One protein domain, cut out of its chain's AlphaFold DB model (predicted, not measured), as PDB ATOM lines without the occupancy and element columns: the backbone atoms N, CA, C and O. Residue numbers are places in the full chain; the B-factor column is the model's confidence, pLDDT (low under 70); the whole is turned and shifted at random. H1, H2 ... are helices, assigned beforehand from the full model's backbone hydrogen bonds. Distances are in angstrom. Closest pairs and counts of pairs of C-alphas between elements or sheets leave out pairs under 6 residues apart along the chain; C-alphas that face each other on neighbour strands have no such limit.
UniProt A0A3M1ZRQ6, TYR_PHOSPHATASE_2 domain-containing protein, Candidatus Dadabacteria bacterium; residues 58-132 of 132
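Overview. This is residues 58 to 132 of the 132 residues of the protein "TYR_PHOSPHATASE_2 domain-containing protein" of Candidatus Dadabacteria bacterium (UniProt A0A3M1ZRQ6). Two helices, H1 and H4, lie side by side and run the same way, and the longest helix, H3, packs on them at a slant, crossing H1 and meeting H4 with residues 93 to 97 alone. The very short H2 sits just past the end of H1, where the chain turns towards H3, and a long stretch, residues 107 to 118, joins the far end of H3 to the beginning of H4. The printed part has 75 residues with four named helices, in the order H1, H2, H3, H4, and no named strand; the class is all helix. It is compact, with a radius of gyration of the C-alphas of 11.4 A, and rounded, with spans of 31 by 25 by 21 A.

Arrangement. H1, residues 66 to 78, touches H3, residues 92 to 106, at a steep tilt of 52 degrees, opposite ways. Their closest C-alphas are those of Val 77 and Ala 92, 5.3 A apart. H1 also touches H4, residues 119 to 127, at a shallow tilt of 8 degrees, the same way, and the closest C-alphas are those of Cys 74 and Val 125, 5.3 A apart. H3 touches H4 at a steep tilt of 56 degrees, opposite ways, with the C-alphas of Pro 93 and Trp 126 closest at 5.0 A. With one of these three pairs at a shallow tilt, the helix packing is mostly crossed, but only just. H2, residues 80 to 83, is close to H1 but not clearly touching, the C-alphas of Leu 76 and Leu 83 being closest at 6.6 A. H2 is also close to H3 but not clearly touching, the closest C-alphas being those of Ala 80 and Ala 92, 5.8 A apart. H2 and H4 are apart. In H1, H3 and H4 every O i to N i+4 pair is within hydrogen-bond range; H2 is too short for such a pair, and its one O i to N i+3 pair is within range.

Along the chain. After residues 58 to 65, H1 begins at C-alpha 66, (311.890, 431.759, 626.577), and measures 18.4 A from first to last C-alpha. H2 has four residues. H3, with 15 residues, begins at C-alpha 92, (296.452, 426.239, 636.110), and measures 20.7 A. H4 has nine residues, measures 12.0 A and ends at C-alpha 127, (304.412, 429.916, 640.967).

Size, cuts and confidence. The two C-alphas farthest apart are those of Leu 62 and Asp 88, 32.7 A. The link from H1 to H2 is tight, that from H2 to H3 is short, and that from H3 to H4 is long, with 12 residues. The printed part has no cut and ends at residue 132, the chain's last residue. The mean pLDDT of the printed part is 94.5, and no printed residue is under 70.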
ATOM      1  N   TYR A  58     300.965 441.558 619.888       94.56
ATOM      2  CA  TYR A  58     302.149 440.843 619.433       94.56
ATOM      3  C   TYR A  58     303.185 440.863 620.557       94.56
ATOM      4  O   TYR A  58     303.647 441.926 620.965       94.56
ATOM      5  N   VAL A  59     303.521 439.685 621.088       95.88
ATOM      6  CA  VAL A  59     304.481 439.523 622.187       95.88
ATOM      7  C   VAL A  59     305.675 438.743 621.665       95.88
ATOM      8  O   VAL A  59     305.515 437.642 621.141       95.88
ATOM      9  N   HIS A  60     306.880 439.283 621.830       94.25
ATOM     10  CA  HIS A  60     308.092 438.626 621.358       94.25
ATOM     11  C   HIS A  60     309.288 438.905 622.283       94.25
ATOM     12  O   HIS A  60     309.284 439.821 623.099       94.25
ATOM     13  N   CYS A  61     310.321 438.076 622.163       93.25
ATOM     14  CA  CYS A  61     311.676 438.369 622.622       93.25
ATOM     15  C   CYS A  61     312.614 438.262 621.410       93.25
ATOM     16  O   CYS A  61     312.158 438.438 620.283       93.25
ATOM     17  N   LEU A  62     313.897 437.946 621.599       90.75
ATOM     18  CA  LEU A  62     314.802 437.714 620.469       90.75
ATOM     19  C   LEU A  62     314.393 436.483 619.638       90.75
ATOM     20  O   LEU A  62     314.312 436.557 618.421       90.75
ATOM     21  N   GLY A  63     314.120 435.356 620.303       89.94
ATOM     22  CA  GLY A  63     313.769 434.088 619.645       89.94
ATOM     23  C   GLY A  63     312.298 433.689 619.773       89.94
ATOM     24  O   GLY A  63     311.945 432.562 619.442       89.94
ATOM     25  N   GLY A  64     311.454 434.555 620.345       92.75
ATOM     26  CA  GLY A  64     310.035 434.266 620.582       92.75
ATOM     27  C   GLY A  64     309.779 432.983 621.385       92.75
ATOM     28  O   GLY A  64     308.798 432.294 621.117       92.75
ATOM     29  N   ARG A  65     310.687 432.604 622.299       93.50
ATOM     30  CA  ARG A  65     310.724 431.269 622.926       93.50
ATOM     31  C   ARG A  65     310.694 431.315 624.457       93.50
ATOM     32  O   ARG A  65     309.677 430.960 625.040       93.50
ATOM     33  N   GLY A  66     311.759 431.780 625.112       95.88
ATOM     34  CA  GLY A  66     311.890 431.759 626.577       95.88
ATOM     35  C   GLY A  66     311.032 432.811 627.265       95.88
ATOM     36  O   GLY A  66     309.932 432.517 627.714       95.88
ATOM     37  N   ARG A  67     311.496 434.066 627.275       97.19
ATOM     38  CA  ARG A  67     310.800 435.212 627.897       97.19
ATOM     39  C   ARG A  67     309.371 435.405 627.377       97.19
ATOM     40  O   ARG A  67     308.474 435.719 628.148       97.19
ATOM     41  N   THR A  68     309.150 435.149 626.086       96.88
ATOM     42  CA  THR A  68     307.805 435.137 625.489       96.88
ATOM     43  C   THR A  68     306.924 434.056 626.109       96.88
ATOM     44  O   THR A  68     305.796 434.349 626.489       96.88
ATOM     45  N   GLY A  69     307.441 432.832 626.270       97.12
ATOM     46  CA  GLY A  69     306.741 431.747 626.961       97.12
ATOM     47  C   GLY A  69     306.413 432.082 628.414       97.12
ATOM     48  O   GLY A  69     305.326 431.756 628.866       97.12
ATOM     49  N   VAL A  70     307.293 432.798 629.125       97.88
ATOM     50  CA  VAL A  70     307.024 433.230 630.510       97.88
ATOM     51  C   VAL A  70     305.837 434.185 630.582       97.88
ATOM     52  O   VAL A  70     304.916 433.953 631.360       97.88
ATOM     53  N   VAL A  71     305.836 435.235 629.753       98.31
ATOM     54  CA  VAL A  71     304.745 436.223 629.721       98.31
ATOM     55  C   VAL A  71     303.426 435.556 629.337       98.31
ATOM     56  O   VAL A  71     302.424 435.717 630.029       98.31
ATOM     57  N   LEU A  72     303.423 434.756 628.265       98.00
ATOM     58  CA  LEU A  72     302.218 434.053 627.824       98.00
ATOM     59  C   LEU A  72     301.767 432.986 628.829       98.00
ATOM     60  O   LEU A  72     300.569 432.758 628.967       98.00
ATOM     61  N   GLY A  73     302.695 432.356 629.547       98.06
ATOM     62  CA  GLY A  73     302.404 431.355 630.570       98.06
ATOM     63  C   GLY A  73     301.680 431.977 631.750       98.06
ATOM     64  O   GLY A  73     300.585 431.542 632.087       98.06
ATOM     65  N   CYS A  74     302.233 433.058 632.304       98.44
ATOM     66  CA  CYS A  74     301.594 433.791 633.398       98.44
ATOM     67  C   CYS A  74     300.235 434.369 632.969       98.44
ATOM     68  O   CYS A  74     299.267 434.275 633.719       98.44
ATOM     69  N   TYR A  75     300.114 434.866 631.730       98.31
ATOM     70  CA  TYR A  75     298.830 435.312 631.177       98.31
ATOM     71  C   TYR A  75     297.788 434.181 631.130       98.31
ATOM     72  O   TYR A  75     296.636 434.373 631.515       98.31
ATOM     73  N   LEU A  76     298.176 432.984 630.682       98.19
ATOM     74  CA  LEU A  76     297.276 431.829 630.647       98.19
ATOM     75  C   LEU A  76     296.856 431.381 632.049       98.19
ATOM     76  O   LEU A  76     295.693 431.034 632.224       98.19
ATOM     77  N   VAL A  77     297.760 431.433 633.033       98.25
ATOM     78  CA  VAL A  77     297.432 431.152 634.439       98.25
ATOM     79  C   VAL A  77     296.462 432.192 634.998       98.25
ATOM     80  O   VAL A  77     295.429 431.819 635.552       98.25
ATOM     81  N   ARG A  78     296.735 433.490 634.801       97.62
ATOM     82  CA  ARG A  78     295.860 434.592 635.245       97.62
ATOM     83  C   ARG A  78     294.422 434.400 634.751       97.62
ATOM     84  O   ARG A  78     293.481 434.650 635.499       97.62
ATOM     85  N   HIS A  79     294.266 433.921 633.515       96.69
ATOM     86  CA  HIS A  79     292.981 433.729 632.833       96.69
ATOM     87  C   HIS A  79     292.542 432.260 632.726       96.69
ATOM     88  O   HIS A  79     291.720 431.931 631.863       96.69
ATOM     89  N   ALA A  80     293.067 431.374 633.577       96.19
ATOM     90  CA  ALA A  80     292.862 429.930 633.471       96.19
ATOM     91  C   ALA A  80     291.386 429.489 633.408       96.19
ATOM     92  O   ALA A  80     291.077 428.680 632.525       96.19
ATOM     93  N   PRO A  81     290.443 430.063 634.190       94.88
ATOM     94  CA  PRO A  81     289.040 429.650 634.106       94.88
ATOM     95  C   PRO A  81     288.471 429.814 632.695       94.88
ATOM     96  O   PRO A  81     287.787 428.938 632.172       94.88
ATOM     97  N   ARG A  82     288.821 430.925 632.034       95.12
ATOM     98  CA  ARG A  82     288.319 431.275 630.703       95.12
ATOM     99  C   ARG A  82     289.095 430.605 629.572       95.12
ATOM    100  O   ARG A  82     288.509 430.294 628.542       95.12
ATOM    101  N   LEU A  83     290.414 430.456 629.714       95.94
ATOM    102  CA  LEU A  83     291.302 430.046 628.617       95.94
ATOM    103  C   LEU A  83     291.771 428.591 628.693       95.94
ATOM    104  O   LEU A  83     292.224 428.058 627.680       95.94
ATOM    105  N   LEU A  84     291.705 427.976 629.873       96.38
ATOM    106  CA  LEU A  84     292.198 426.622 630.145       96.38
ATOM    107  C   LEU A  84     291.121 425.700 630.736       96.38
ATOM    108  O   LEU A  84     291.375 424.502 630.882       96.38
ATOM    109  N   GLY A  85     289.940 426.241 631.062       95.12
ATOM    110  CA  GLY A  85     288.809 425.483 631.593       95.12
ATOM    111  C   GLY A  85     289.054 424.921 632.992       95.12
ATOM    112  O   GLY A  85     288.518 423.868 633.316       95.12
ATOM    113  N   THR A  86     289.899 425.581 633.789       91.56
ATOM    114  CA  THR A  86     290.136 425.230 635.192       91.56
ATOM    115  C   THR A  86     290.217 426.492 636.038       91.56
ATOM    116  O   THR A  86     290.840 427.478 635.640       91.56
ATOM    117  N   ASP A  87     289.579 426.471 637.196       87.88
ATOM    118  CA  ASP A  87     289.747 427.437 638.276       87.88
ATOM    119  C   ASP A  87     290.625 426.889 639.411       87.88
ATOM    120  O   ASP A  87     290.927 427.628 640.348       87.88
ATOM    121  N   ASP A  88     291.103 425.642 639.296       92.25
ATOM    122  CA  ASP A  88     292.011 425.043 640.265       92.25
ATOM    123  C   ASP A  88     293.403 425.708 640.176       92.25
ATOM    124  O   ASP A  88     294.111 425.571 639.165       92.25
ATOM    125  N   PRO A  89     293.845 426.417 641.235       87.94
ATOM    126  CA  PRO A  89     295.147 427.070 641.258       87.94
ATOM    127  C   PRO A  89     296.331 426.090 641.241       87.94
ATOM    128  O   PRO A  89     297.458 426.534 641.014       87.94
ATOM    129  N   ALA A  90     296.117 424.797 641.503       92.38
ATOM    130  CA  ALA A  90     297.133 423.757 641.380       92.38
ATOM    131  C   ALA A  90     297.287 423.259 639.933       92.38
ATOM    132  O   ALA A  90     298.401 422.940 639.519       92.38
ATOM    133  N   GLU A  91     296.209 423.237 639.141       96.12
ATOM    134  CA  GLU A  91     296.254 422.777 637.744       96.12
ATOM    135  C   GLU A  91     296.654 423.875 636.752       96.12
ATOM    136  O   GLU A  91     297.238 423.591 635.699       96.12
ATOM    137  N   ALA A  92     296.301 425.131 637.048       96.69
ATOM    138  CA  ALA A  92     296.452 426.239 636.110       96.69
ATOM    139  C   ALA A  92     297.883 426.384 635.541       96.69
ATOM    140  O   ALA A  92     298.005 426.518 634.316       96.69
ATOM    141  N   PRO A  93     298.967 426.308 636.345       97.56
ATOM    142  CA  PRO A  93     300.325 426.443 635.823       97.56
ATOM    143  C   PRO A  93     300.737 425.316 634.874       97.56
ATOM    144  O   PRO A  93     301.262 425.588 633.791       97.56
ATOM    145  N   GLU A  94     300.452 424.057 635.223       97.25
ATOM    146  CA  GLU A  94     300.775 422.913 634.361       97.25
ATOM    147  C   GLU A  94     300.033 423.014 633.023       97.25
ATOM    148  O   GLU A  94     300.628 422.865 631.951       97.25
ATOM    149  N   ARG A  95     298.734 423.336 633.067       98.00
ATOM    150  CA  ARG A  95     297.917 423.515 631.861       98.00
ATOM    151  C   ARG A  95     298.418 424.663 630.991       98.00
ATOM    152  O   ARG A  95     298.442 424.522 629.771       98.00
ATOM    153  N   ALA A  96     298.841 425.777 631.587       98.19
ATOM    154  CA  ALA A  96     299.402 426.906 630.849       98.19
ATOM    155  C   ALA A  96     300.681 426.514 630.094       98.19
ATOM    156  O   ALA A  96     300.802 426.783 628.894       98.19
ATOM    157  N   LEU A  97     301.607 425.833 630.774       97.88
ATOM    158  CA  LEU A  97     302.865 425.352 630.196       97.88
ATOM    159  C   LEU A  97     302.617 424.355 629.060       97.88
ATOM    160  O   LEU A  97     303.166 424.502 627.965       97.88
ATOM    161  N   ARG A  98     301.719 423.388 629.282       97.81
ATOM    162  CA  ARG A  98     301.316 422.421 628.258       97.81
ATOM    163  C   ARG A  98     300.708 423.118 627.039       97.81
ATOM    164  O   ARG A  98     301.133 422.859 625.913       97.81
ATOM    165  N   ALA A  99     299.788 424.054 627.257       97.81
ATOM    166  CA  ALA A  99     299.113 424.774 626.183       97.81
ATOM    167  C   ALA A  99     300.077 425.617 625.331       97.81
ATOM    168  O   ALA A  99     299.863 425.762 624.126       97.81
ATOM    169  N   ILE A 100     301.145 426.177 625.914       97.12
ATOM    170  CA  ILE A 100     302.191 426.866 625.141       97.12
ATOM    171  C   ILE A 100     302.871 425.888 624.185       97.12
ATOM    172  O   ILE A 100     302.945 426.160 622.985       97.12
ATOM    173  N   VAL A 101     303.344 424.752 624.698       96.81
ATOM    174  CA  VAL A 101     304.055 423.746 623.900       96.81
ATOM    175  C   VAL A 101     303.158 423.190 622.794       96.81
ATOM    176  O   VAL A 101     303.576 423.122 621.638       96.81
ATOM    177  N   GLU A 102     301.911 422.845 623.116       97.06
ATOM    178  CA  GLU A 102     300.932 422.336 622.151       97.06
ATOM    179  C   GLU A 102     300.665 423.337 621.027       97.06
ATOM    180  O   GLU A 102     300.756 422.981 619.851       97.06
ATOM    181  N   ARG A 103     300.419 424.609 621.363       95.75
ATOM    182  CA  ARG A 103     300.195 425.657 620.356       95.75
ATOM    183  C   ARG A 103     301.428 425.854 619.480       95.75
ATOM    184  O   ARG A 103     301.302 425.885 618.260       95.75
ATOM    185  N   ARG A 104     302.630 425.926 620.062       95.12
ATOM    186  CA  ARG A 104     303.880 426.053 619.289       95.12
ATOM    187  C   ARG A 104     304.080 424.881 618.327       95.12
ATOM    188  O   ARG A 104     304.471 425.106 617.183       95.12
ATOM    189  N   ARG A 105     303.781 423.650 618.764       96.00
ATOM    190  CA  ARG A 105     303.831 422.446 617.916       96.00
ATOM    191  C   ARG A 105     302.812 422.516 616.784       96.00
ATOM    192  O   ARG A 105     303.172 422.241 615.646       96.00
ATOM    193  N   ALA A 106     301.579 422.928 617.077       96.50
ATOM    194  CA  ALA A 106     300.523 423.070 616.076       96.50
ATOM    195  C   ALA A 106     300.885 424.082 614.975       96.50
ATOM    196  O   ALA A 106     300.545 423.876 613.815       96.50
ATOM    197  N   PHE A 107     301.633 425.135 615.316       93.38
ATOM    198  CA  PHE A 107     302.164 426.106 614.353       93.38
ATOM    199  C   PHE A 107     303.481 425.677 613.681       93.38
ATOM    200  O   PHE A 107     304.080 426.476 612.964       93.38
ATOM    201  N   GLY A 108     303.972 424.455 613.919       93.88
ATOM    202  CA  GLY A 108     305.229 423.971 613.341       93.88
ATOM    203  C   GLY A 108     306.457 424.780 613.772       93.88
ATOM    204  O   GLY A 108     307.441 424.851 613.038       93.88
ATOM    205  N   MET A 109     306.408 425.433 614.941       90.88
ATOM    206  CA  MET A 109     307.505 426.285 615.390       90.88
ATOM    207  C   MET A 109     308.732 425.445 615.784       90.88
ATOM    208  O   MET A 109     308.593 424.466 616.525       90.88
ATOM    209  N   PRO A 110     309.952 425.846 615.386       88.56
ATOM    210  CA  PRO A 110     311.176 425.230 615.881       88.56
ATOM    211  C   PRO A 110     311.254 425.278 617.410       88.56
ATOM    212  O   PRO A 110     310.829 426.255 618.042       88.56
ATOM    213  N   PHE A 111     311.833 424.230 618.007       89.38
ATOM    214  CA  PHE A 111     312.024 424.126 619.460       89.38
ATOM    215  C   PHE A 111     310.717 424.313 620.247       89.38
ATOM    216  O   PHE A 111     310.679 424.982 621.280       89.38
ATOM    217  N   ALA A 112     309.607 423.776 619.731       86.31
ATOM    218  CA  ALA A 112     308.290 423.960 620.333       86.31
ATOM    219  C   ALA A 112     308.187 423.430 621.774       86.31
ATOM    220  O   ALA A 112     307.388 423.957 622.541       86.31
ATOM    221  N   GLY A 113     308.993 422.423 622.136       88.00
ATOM    222  CA  GLY A 113     309.075 421.887 623.499       88.00
ATOM    223  C   GLY A 113     309.837 422.769 624.491       88.00
ATOM    224  O   GLY A 113     309.660 422.602 625.691       88.00
ATOM    225  N   ASP A 114     310.623 423.732 624.010       90.44
ATOM    226  CA  ASP A 114     311.594 424.465 624.829       90.44
ATOM    227  C   ASP A 114     311.050 425.856 625.202       90.44
ATOM    228  O   ASP A 114     311.701 426.880 624.979       90.44
ATOM    229  N   SER A 115     309.803 425.931 625.674       94.31
ATOM    230  CA  SER A 115     309.159 427.189 626.067       94.31
ATOM    231  C   SER A 115     308.349 427.005 627.357       94.31
ATOM    232  O   SER A 115     307.365 426.266 627.331       94.31
ATOM    233  N   PRO A 116     308.701 427.692 628.461       96.06
ATOM    234  CA  PRO A 116     309.880 428.553 628.649       96.06
ATOM    235  C   PRO A 116     311.230 427.800 628.573       96.06
ATOM    236  O   PRO A 116     311.252 426.585 628.436       96.06
ATOM    237  N   GLN A 117     312.366 428.515 628.602       95.19
ATOM    238  CA  GLN A 117     313.690 427.947 628.262       95.19
ATOM    239  C   GLN A 117     314.619 427.652 629.442       95.19
ATOM    240  O   GLN A 117     315.603 426.937 629.260       95.19
ATOM    241  N   SER A 118     314.394 428.255 630.607       96.00
ATOM    242  CA  SER A 118     315.243 428.056 631.784       96.00
ATOM    243  C   SER A 118     314.412 427.641 632.987       96.00
ATOM    244  O   SER A 118     313.208 427.896 633.038       96.00
ATOM    245  N   GLU A 119     315.071 427.045 633.976       96.94
ATOM    246  CA  GLU A 119     314.422 426.649 635.225       96.94
ATOM    247  C   GLU A 119     313.740 427.846 635.899       96.94
ATOM    248  O   GLU A 119     312.559 427.791 636.214       96.94
ATOM    249  N   ALA A 120     314.431 428.985 636.015       97.38
ATOM    250  CA  ALA A 120     313.856 430.201 636.594       97.38
ATOM    251  C   ALA A 120     312.595 430.672 635.846       97.38
ATOM    252  O   ALA A 120     311.622 431.113 636.458       97.38
ATOM    253  N   GLN A 121     312.593 430.551 634.518       97.94
ATOM    254  CA  GLN A 121     311.447 430.896 633.682       97.94
ATOM    255  C   GLN A 121     310.266 429.944 633.885       97.94
ATOM    256  O   GLN A 121     309.126 430.402 633.963       97.94
ATOM    257  N   PHE A 122     310.534 428.642 633.991       97.81
ATOM    258  CA  PHE A 122     309.523 427.644 634.322       97.81
ATOM    259  C   PHE A 122     308.932 427.907 635.711       97.81
ATOM    260  O   PHE A 122     307.715 428.010 635.847       97.81
ATOM    261  N   GLN A 123     309.785 428.122 636.716       97.88
ATOM    262  CA  GLN A 123     309.377 428.389 638.096       97.88
ATOM    263  C   GLN A 123     308.529 429.656 638.237       97.88
ATOM    264  O   GLN A 123     307.596 429.690 639.039       97.88
ATOM    265  N   MET A 124     308.788 430.691 637.433       97.94
ATOM    266  CA  MET A 124     307.934 431.880 637.429       97.94
ATOM    267  C   MET A 124     306.503 431.559 636.985       97.94
ATOM    268  O   MET A 124     305.561 432.004 637.631       97.94
ATOM    269  N   VAL A 125     306.329 430.770 635.919       97.94
ATOM    270  CA  VAL A 125     304.987 430.355 635.473       97.94
ATOM    271  C   VAL A 125     304.359 429.412 636.496       97.94
ATOM    272  O   VAL A 125     303.193 429.575 636.837       97.94
ATOM    273  N   TRP A 126     305.146 428.467 637.020       97.19
ATOM    274  CA  TRP A 126     304.705 427.478 638.004       97.19
ATOM    275  C   TRP A 126     304.177 428.106 639.301       97.19
ATOM    276  O   TRP A 126     303.216 427.617 639.888       97.19
ATOM    277  N   SER A 127     304.798 429.200 639.747       96.12
ATOM    278  CA  SER A 127     304.412 429.916 640.967       96.12
ATOM    279  C   SER A 127     303.335 430.985 640.758       96.12
ATOM    280  O   SER A 127     302.821 431.510 641.749       96.12
ATOM    281  N   TRP A 128     302.969 431.296 639.508       96.69
ATOM    282  CA  TRP A 128     301.944 432.297 639.210       96.69
ATOM    283  C   TRP A 128     300.563 431.829 639.674       96.69
ATOM    284  O   TRP A 128     300.238 430.642 639.616       96.69
ATOM    285  N   ARG A 129     299.729 432.760 640.141       91.25
ATOM    286  CA  ARG A 129     298.383 432.458 640.648       91.25
ATOM    287  C   ARG A 129     297.298 433.031 639.745       91.25
ATOM    288  O   ARG A 129     297.494 434.030 639.059       91.25
ATOM    289  N   VAL A 130     296.132 432.385 639.753       82.06
ATOM    290  CA  VAL A 130     294.940 432.882 639.053       82.06
ATOM    291  C   VAL A 130     294.599 434.280 639.580       82.06
ATOM    292  O   VAL A 130     294.586 434.499 640.790       82.06
ATOM    293  N   GLY A 131     294.352 435.228 638.674       73.69
ATOM    294  CA  GLY A 131     294.050 436.624 639.009       73.69
ATOM    295  C   GLY A 131     295.237 437.502 639.436       73.69
ATOM    296  O   GLY A 131     295.043 438.711 639.543       73.69
ATOM    297  N   GLN A 132     296.436 436.938 639.646       76.12
ATOM    298  CA  GLN A 132     297.669 437.699 639.896       76.12
ATOM    299  C   GLN A 132     298.191 438.341 638.616       76.12
ATOM    300  O   GLN A 132     298.119 437.702 637.541       76.12
TER     301      GLN A 132